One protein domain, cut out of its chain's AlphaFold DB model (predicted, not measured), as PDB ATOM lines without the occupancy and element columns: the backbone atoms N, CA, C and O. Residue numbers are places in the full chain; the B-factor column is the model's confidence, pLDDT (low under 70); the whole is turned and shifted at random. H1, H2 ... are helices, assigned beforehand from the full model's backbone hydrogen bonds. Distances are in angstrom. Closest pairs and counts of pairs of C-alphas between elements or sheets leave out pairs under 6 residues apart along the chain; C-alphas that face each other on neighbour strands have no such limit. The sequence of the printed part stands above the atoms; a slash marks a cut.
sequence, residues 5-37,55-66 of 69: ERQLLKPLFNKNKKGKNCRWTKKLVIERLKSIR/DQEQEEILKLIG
ATOM      1  N   GLU A   5     187.417 316.116 243.752       62.66
ATOM      2  CA  GLU A   5     186.062 316.442 243.300       62.66
ATOM      3  C   GLU A   5     186.040 317.148 241.938       62.66
ATOM      4  O   GLU A   5     185.109 316.982 241.150       62.66
ATOM      5  N   ARG A   6     187.088 317.919 241.618       65.25
ATOM      6  CA  ARG A   6     187.159 318.649 240.348       65.25
ATOM      7  C   ARG A   6     187.439 317.719 239.169       65.25
ATOM      8  O   ARG A   6     187.074 318.070 238.053       65.25
ATOM      9  N   GLN A   7     188.074 316.566 239.399       72.50
ATOM     10  CA  GLN A   7     188.318 315.566 238.356       72.50
ATOM     11  C   GLN A   7     187.072 314.718 238.097       72.50
ATOM     12  O   GLN A   7     186.721 314.508 236.941       72.50
ATOM     13  N   LEU A   8     186.370 314.321 239.159       79.19
ATOM     14  CA  LEU A   8     185.154 313.504 239.089       79.19
ATOM     15  C   LEU A   8     183.994 314.240 238.405       79.19
ATOM     16  O   LEU A   8     183.267 313.668 237.603       79.19
ATOM     17  N   LEU A   9     183.876 315.548 238.644       82.19
ATOM     18  CA  LEU A   9     182.839 316.387 238.035       82.19
ATOM     19  C   LEU A   9     183.215 316.930 236.643       82.19
ATOM     20  O   LEU A   9     182.409 317.638 236.035       82.19
ATOM     21  N   LYS A  10     184.403 316.607 236.100       81.69
ATOM     22  CA  LYS A  10     184.809 317.026 234.738       81.69
ATOM     23  C   LYS A  10     183.761 316.691 233.672       81.69
ATOM     24  O   LYS A  10     183.479 317.578 232.869       81.69
ATOM     25  N   PRO A  11     183.152 315.489 233.644       83.88
ATOM     26  CA  PRO A  11     182.130 315.165 232.649       83.88
ATOM     27  C   PRO A  11     180.919 316.100 232.724       83.88
ATOM     28  O   PRO A  11     180.378 316.490 231.693       83.88
ATOM     29  N   LEU A  12     180.537 316.525 233.933       82.69
ATOM     30  CA  LEU A  12     179.439 317.463 234.160       82.69
ATOM     31  C   LEU A  12     179.776 318.856 233.601       82.69
ATOM     32  O   LEU A  12     178.964 319.475 232.916       82.69
ATOM     33  N   PHE A  13     181.004 319.328 233.839       83.69
ATOM     34  CA  PHE A  13     181.463 320.632 233.353       83.69
ATOM     35  C   PHE A  13     181.754 320.648 231.848       83.69
ATOM     36  O   PHE A  13     181.546 321.676 231.209       83.69
ATOM     37  N   ASN A  14     182.167 319.523 231.259       82.12
ATOM     38  CA  ASN A  14     182.391 319.397 229.816       82.12
ATOM     39  C   ASN A  14     181.084 319.451 229.011       82.12
ATOM     40  O   ASN A  14     181.099 319.863 227.856       82.12
ATOM     41  N   LYS A  15     179.948 319.087 229.623       79.69
ATOM     42  CA  LYS A  15     178.613 319.239 229.021       79.69
ATOM     43  C   LYS A  15     178.129 320.699 228.978       79.69
ATOM     44  O   LYS A  15     177.088 320.973 228.381       79.69
ATOM     45  N   ASN A  16     178.836 321.647 229.601       80.62
ATOM     46  CA  ASN A  16     178.424 323.049 229.592       80.62
ATOM     47  C   ASN A  16     178.634 323.717 228.234       80.62
ATOM     48  O   ASN A  16     179.695 323.620 227.620       80.62
ATOM     49  N   LYS A  17     177.651 324.525 227.829       76.19
ATOM     50  CA  LYS A  17     177.838 325.506 226.759       76.19
ATOM     51  C   LYS A  17     178.656 326.691 227.293       76.19
ATOM     52  O   LYS A  17     178.556 327.047 228.468       76.19
ATOM     53  N   LYS A  18     179.467 327.316 226.433       74.88
ATOM     54  CA  LYS A  18     180.255 328.509 226.795       74.88
ATOM     55  C   LYS A  18     179.338 329.705 227.107       74.88
ATOM     56  O   LYS A  18     178.256 329.840 226.538       74.88
ATOM     57  N   GLY A  19     179.800 330.600 227.984       70.56
ATOM     58  CA  GLY A  19     179.111 331.853 228.313       70.56
ATOM     59  C   GLY A  19     177.890 331.667 229.222       70.56
ATOM     60  O   GLY A  19     177.895 330.828 230.119       70.56
ATOM     61  N   LYS A  20     176.833 332.455 228.994       64.50
ATOM     62  CA  LYS A  20     175.619 332.494 229.838       64.50
ATOM     63  C   LYS A  20     174.818 331.179 229.882       64.50
ATOM     64  O   LYS A  20     173.955 331.033 230.734       64.50
ATOM     65  N   ASN A  21     175.135 330.216 229.012       70.00
ATOM     66  CA  ASN A  21     174.505 328.891 228.957       70.00
ATOM     67  C   ASN A  21     175.302 327.808 229.715       70.00
ATOM     68  O   ASN A  21     175.091 326.609 229.512       70.00
ATOM     69  N   CYS A  22     176.241 328.221 230.568       75.88
ATOM     70  CA  CYS A  22     176.980 327.336 231.458       75.88
ATOM     71  C   CYS A  22     176.077 326.918 232.627       75.88
ATOM     72  O   CYS A  22     175.933 327.650 233.604       75.88
ATOM     73  N   ARG A  23     175.443 325.745 232.506       80.12
ATOM     74  CA  ARG A  23     174.524 325.204 233.519       80.12
ATOM     75  C   ARG A  23     175.265 324.847 234.805       80.12
ATOM     76  O   ARG A  23     174.838 325.222 235.885       80.12
ATOM     77  N   TRP A  24     176.386 324.141 234.702       84.00
ATOM     78  CA  TRP A  24     177.063 323.531 235.841       84.00
ATOM     79  C   TRP A  24     178.239 324.359 236.348       84.00
ATOM     80  O   TRP A  24     179.253 324.516 235.673       84.00
ATOM     81  N   THR A  25     178.149 324.818 237.592       84.00
ATOM     82  CA  THR A  25     179.275 325.403 238.333       84.00
ATOM     83  C   THR A  25     179.508 324.613 239.613       84.00
ATOM     84  O   THR A  25     178.588 323.973 240.121       84.00
ATOM     85  N   LYS A  26     180.717 324.686 240.189       81.69
ATOM     86  CA  LYS A  26     180.998 324.053 241.493       81.69
ATOM     87  C   LYS A  26     179.991 324.497 242.561       81.69
ATOM     88  O   LYS A  26     179.519 323.670 243.332       81.69
ATOM     89  N   LYS A  27     179.629 325.786 242.568       84.25
ATOM     90  CA  LYS A  27     178.624 326.340 243.483       84.25
ATOM     91  C   LYS A  27     177.265 325.669 243.283       84.25
ATOM     92  O   LYS A  27     176.690 325.209 244.257       84.25
ATOM     93  N   LEU A  28     176.794 325.555 242.040       86.31
ATOM     94  CA  LEU A  28     175.506 324.919 241.761       86.31
ATOM     95  C   LEU A  28     175.493 323.439 242.159       86.31
ATOM     96  O   LEU A  28     174.525 322.992 242.757       86.31
ATOM     97  N   VAL A  29     176.569 322.693 241.887       87.12
ATOM     98  CA  VAL A  29     176.672 321.279 242.291       87.12
ATOM     99  C   VAL A  29     176.557 321.132 243.810       87.12
ATOM    100  O   VAL A  29     175.797 320.296 244.289       87.12
ATOM    101  N   ILE A  30     177.254 321.978 244.576       85.56
ATOM    102  CA  ILE A  30     177.157 321.979 246.042       85.56
ATOM    103  C   ILE A  30     175.729 322.309 246.493       85.56
ATOM    104  O   ILE A  30     175.199 321.624 247.361       85.56
ATOM    105  N   GLU A  31     175.091 323.320 245.901       85.88
ATOM    106  CA  GLU A  31     173.708 323.678 246.238       85.88
ATOM    107  C   GLU A  31     172.721 322.542 245.931       85.88
ATOM    108  O   GLU A  31     171.850 322.263 246.751       85.88
ATOM    109  N   ARG A  32     172.894 321.824 244.812       87.25
ATOM    110  CA  ARG A  32     172.066 320.654 244.475       87.25
ATOM    111  C   ARG A  32     172.316 319.474 245.409       87.25
ATOM    112  O   ARG A  32     171.375 318.766 245.726       87.25
ATOM    113  N   LEU A  33     173.536 319.253 245.894       85.25
ATOM    114  CA  LEU A  33     173.797 318.171 246.854       85.25
ATOM    115  C   LEU A  33     173.331 318.513 248.278       85.25
ATOM    116  O   LEU A  33     172.929 317.616 249.010       85.25
ATOM    117  N   LYS A  34     173.310 319.795 248.670       82.00
ATOM    118  CA  LYS A  34     172.815 320.239 249.990       82.00
ATOM    119  C   LYS A  34     171.339 319.926 250.243       82.00
ATOM    120  O   LYS A  34     170.917 319.871 251.399       82.00
ATOM    121  N   SER A  35     170.527 319.772 249.198       77.44
ATOM    122  CA  SER A  35     169.132 319.352 249.364       77.44
ATOM    123  C   SER A  35     168.993 317.875 249.731       77.44
ATOM    124  O   SER A  35     167.941 317.505 250.236       77.44
ATOM    125  N   ILE A  36     170.040 317.061 249.566       80.19
ATOM    126  CA  ILE A  36     170.074 315.685 250.061       80.19
ATOM    127  C   ILE A  36     170.385 315.730 251.554       80.19
ATOM    128  O   ILE A  36     171.469 316.147 251.967       80.19
ATOM    129  N   ARG A  37     169.427 315.321 252.386       73.25
ATOM    130  CA  ARG A  37     169.552 315.374 253.845       73.25
ATOM    131  C   ARG A  37     169.164 314.029 254.441       73.25
ATOM    132  O   ARG A  37     168.221 313.379 253.993       73.25
ATOM    133  N   ASP A  55     166.922 313.345 243.397       85.44
ATOM    134  CA  ASP A  55     166.354 313.518 242.066       85.44
ATOM    135  C   ASP A  55     167.338 313.059 240.970       85.44
ATOM    136  O   ASP A  55     168.523 312.820 241.217       85.44
ATOM    137  N   GLN A  56     166.860 312.955 239.728       84.38
ATOM    138  CA  GLN A  56     167.649 312.439 238.606       84.38
ATOM    139  C   GLN A  56     168.985 313.181 238.402       84.38
ATOM    140  O   GLN A  56     169.994 312.560 238.071       84.38
ATOM    141  N   GLU A  57     169.028 314.501 238.614       85.00
ATOM    142  CA  GLU A  57     170.278 315.256 238.481       85.00
ATOM    143  C   GLU A  57     171.227 314.985 239.647       85.00
ATOM    144  O   GLU A  57     172.441 314.869 239.462       85.00
ATOM    145  N   GLN A  58     170.683 314.905 240.860       85.69
ATOM    146  CA  GLN A  58     171.446 314.559 242.050       85.69
ATOM    147  C   GLN A  58     172.044 313.157 241.923       85.69
ATOM    148  O   GLN A  58     173.218 312.981 242.239       85.69
ATOM    149  N   GLU A  59     171.300 312.189 241.388       86.75
ATOM    150  CA  GLU A  59     171.817 310.855 241.088       86.75
ATOM    151  C   GLU A  59     172.972 310.872 240.087       86.75
ATOM    152  O   GLU A  59     173.968 310.179 240.292       86.75
ATOM    153  N   GLU A  60     172.866 311.637 238.997       87.06
ATOM    154  CA  GLU A  60     173.955 311.753 238.022       87.06
ATOM    155  C   GLU A  60     175.220 312.326 238.671       87.06
ATOM    156  O   GLU A  60     176.326 311.834 238.433       87.06
ATOM    157  N   ILE A  61     175.064 313.335 239.531       87.38
ATOM    158  CA  ILE A  61     176.177 313.924 240.280       87.38
ATOM    159  C   ILE A  61     176.769 312.898 241.255       87.38
ATOM    160  O   ILE A  61     177.990 312.748 241.287       87.38
ATOM    161  N   LEU A  62     175.931 312.180 242.011       86.81
ATOM    162  CA  LEU A  62     176.329 311.134 242.962       86.81
ATOM    163  C   LEU A  62     177.085 309.985 242.275       86.81
ATOM    164  O   LEU A  62     178.141 309.570 242.755       86.81
ATOM    165  N   LYS A  63     176.608 309.534 241.107       88.06
ATOM    166  CA  LYS A  63     177.264 308.518 240.266       88.06
ATOM    167  C   LYS A  63     178.649 308.974 239.809       88.06
ATOM    168  O   LYS A  63     179.597 308.198 239.880       88.06
ATOM    169  N   LEU A  64     178.792 310.234 239.390       86.44
ATOM    170  CA  LEU A  64     180.083 310.789 238.966       86.44
ATOM    171  C   LEU A  64     181.099 310.881 240.108       86.44
ATOM    172  O   LEU A  64     182.293 310.719 239.866       86.44
ATOM    173  N   ILE A  65     180.644 311.137 241.337       84.94
ATOM    174  CA  ILE A  65     181.515 311.186 242.523       84.94
ATOM    175  C   ILE A  65     181.679 309.828 243.223       84.94
ATOM    176  O   ILE A  65     182.458 309.737 244.167       84.94
ATOM    177  N   GLY A  66     180.983 308.784 242.760       81.50
ATOM    178  CA  GLY A  66     181.071 307.428 243.304       81.50
ATOM    179  C   GLY A  66     180.413 307.247 244.676       81.50
ATOM    180  O   GLY A  66     180.874 306.422 245.458       81.50
TER     181      GLY A  66
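AT A GLANCE: This is residues 5 to 37 and 55 to 66 of the 69 residues of an uncharacterized protein of Chlamydiae bacterium (UniProt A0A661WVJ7). Four short helices form an open frame with few contacts: H4, the longest, makes one side, H3 meets it steeply near Leu 33 and Gln 58, and H1 comes up to its other end at Ile 65, with H2 following H1 beside H4. The long link of residues 15 to 25 swings far out from H4, past Lys 18, and folds back to H3, making much of the length. The printed part has 45 residues with four named helices, in the order H1, H2, H3, H4, and no named strand; the class is all helix, with 28 residues in the helices. The whole is compact, with a radius of gyration of the C-alphas of 10.4 A, but elongated in outline, spanning 32 by 19 by 17 A.

IN THESE COORDINATES: H4, residues 56 to 65, is 14.5 A long from first to last C-alpha, starting at C-alpha 56 at (167.649, 312.439, 238.606) and ending at C-alpha 65 at (181.515, 311.186, 242.523). H3, residues 26 to 34, is 12.4 A long and begins at C-alpha 26 at (180.998, 324.053, 241.493). H1, residues 5 to 8, measures 5.2 A, and H2, residues 10 to 14, measures 6.0 A.

HOW THE PARTS SIT: H3 and H4 only just touch, with 3 pairs of C-alphas within 8 A; the closest C-alphas, of Leu 33 and Gln 58, are 6.5 A apart. They run opposite ways at a steep tilt of 68 degrees, only just short of about perpendicular. H1 and H4 also only just touch, with 3 pairs of C-alphas within 8 A, the closest being those of Leu 8 and Ile 65 at 5.5 A. H2 is close to H4 but not clearly touching, its closest C-alphas being those of Leu 12 and Ile 61 at 7.8 A. H1 and H2 meet only through their link. H1 and H3 are only just apart, their closest C-alphas 8.3 A from each other, and H2 and H3 are apart. In H2, H3 and H4 every O i to N i+4 pair is within hydrogen-bond range; H1 is too short for such a pair, and its one O i to N i+3 pair is not within range.

THE WHOLE: The two C-alphas farthest apart in the domain, those of Lys 18 and Arg 37, are 31.9 A apart. Residues 38 to 54 are cut out, and C-alphas 37 and 55 stand 12.3 A apart across the cut, on the link between H3 and H4. Of the links that are printed whole, H1 to H2 is tight, with one residue, and H2 to H3 is long, with 11 residues. The mean pLDDT of the printed part is 80.9; residues 5 to 6 and residue 20 are under 70.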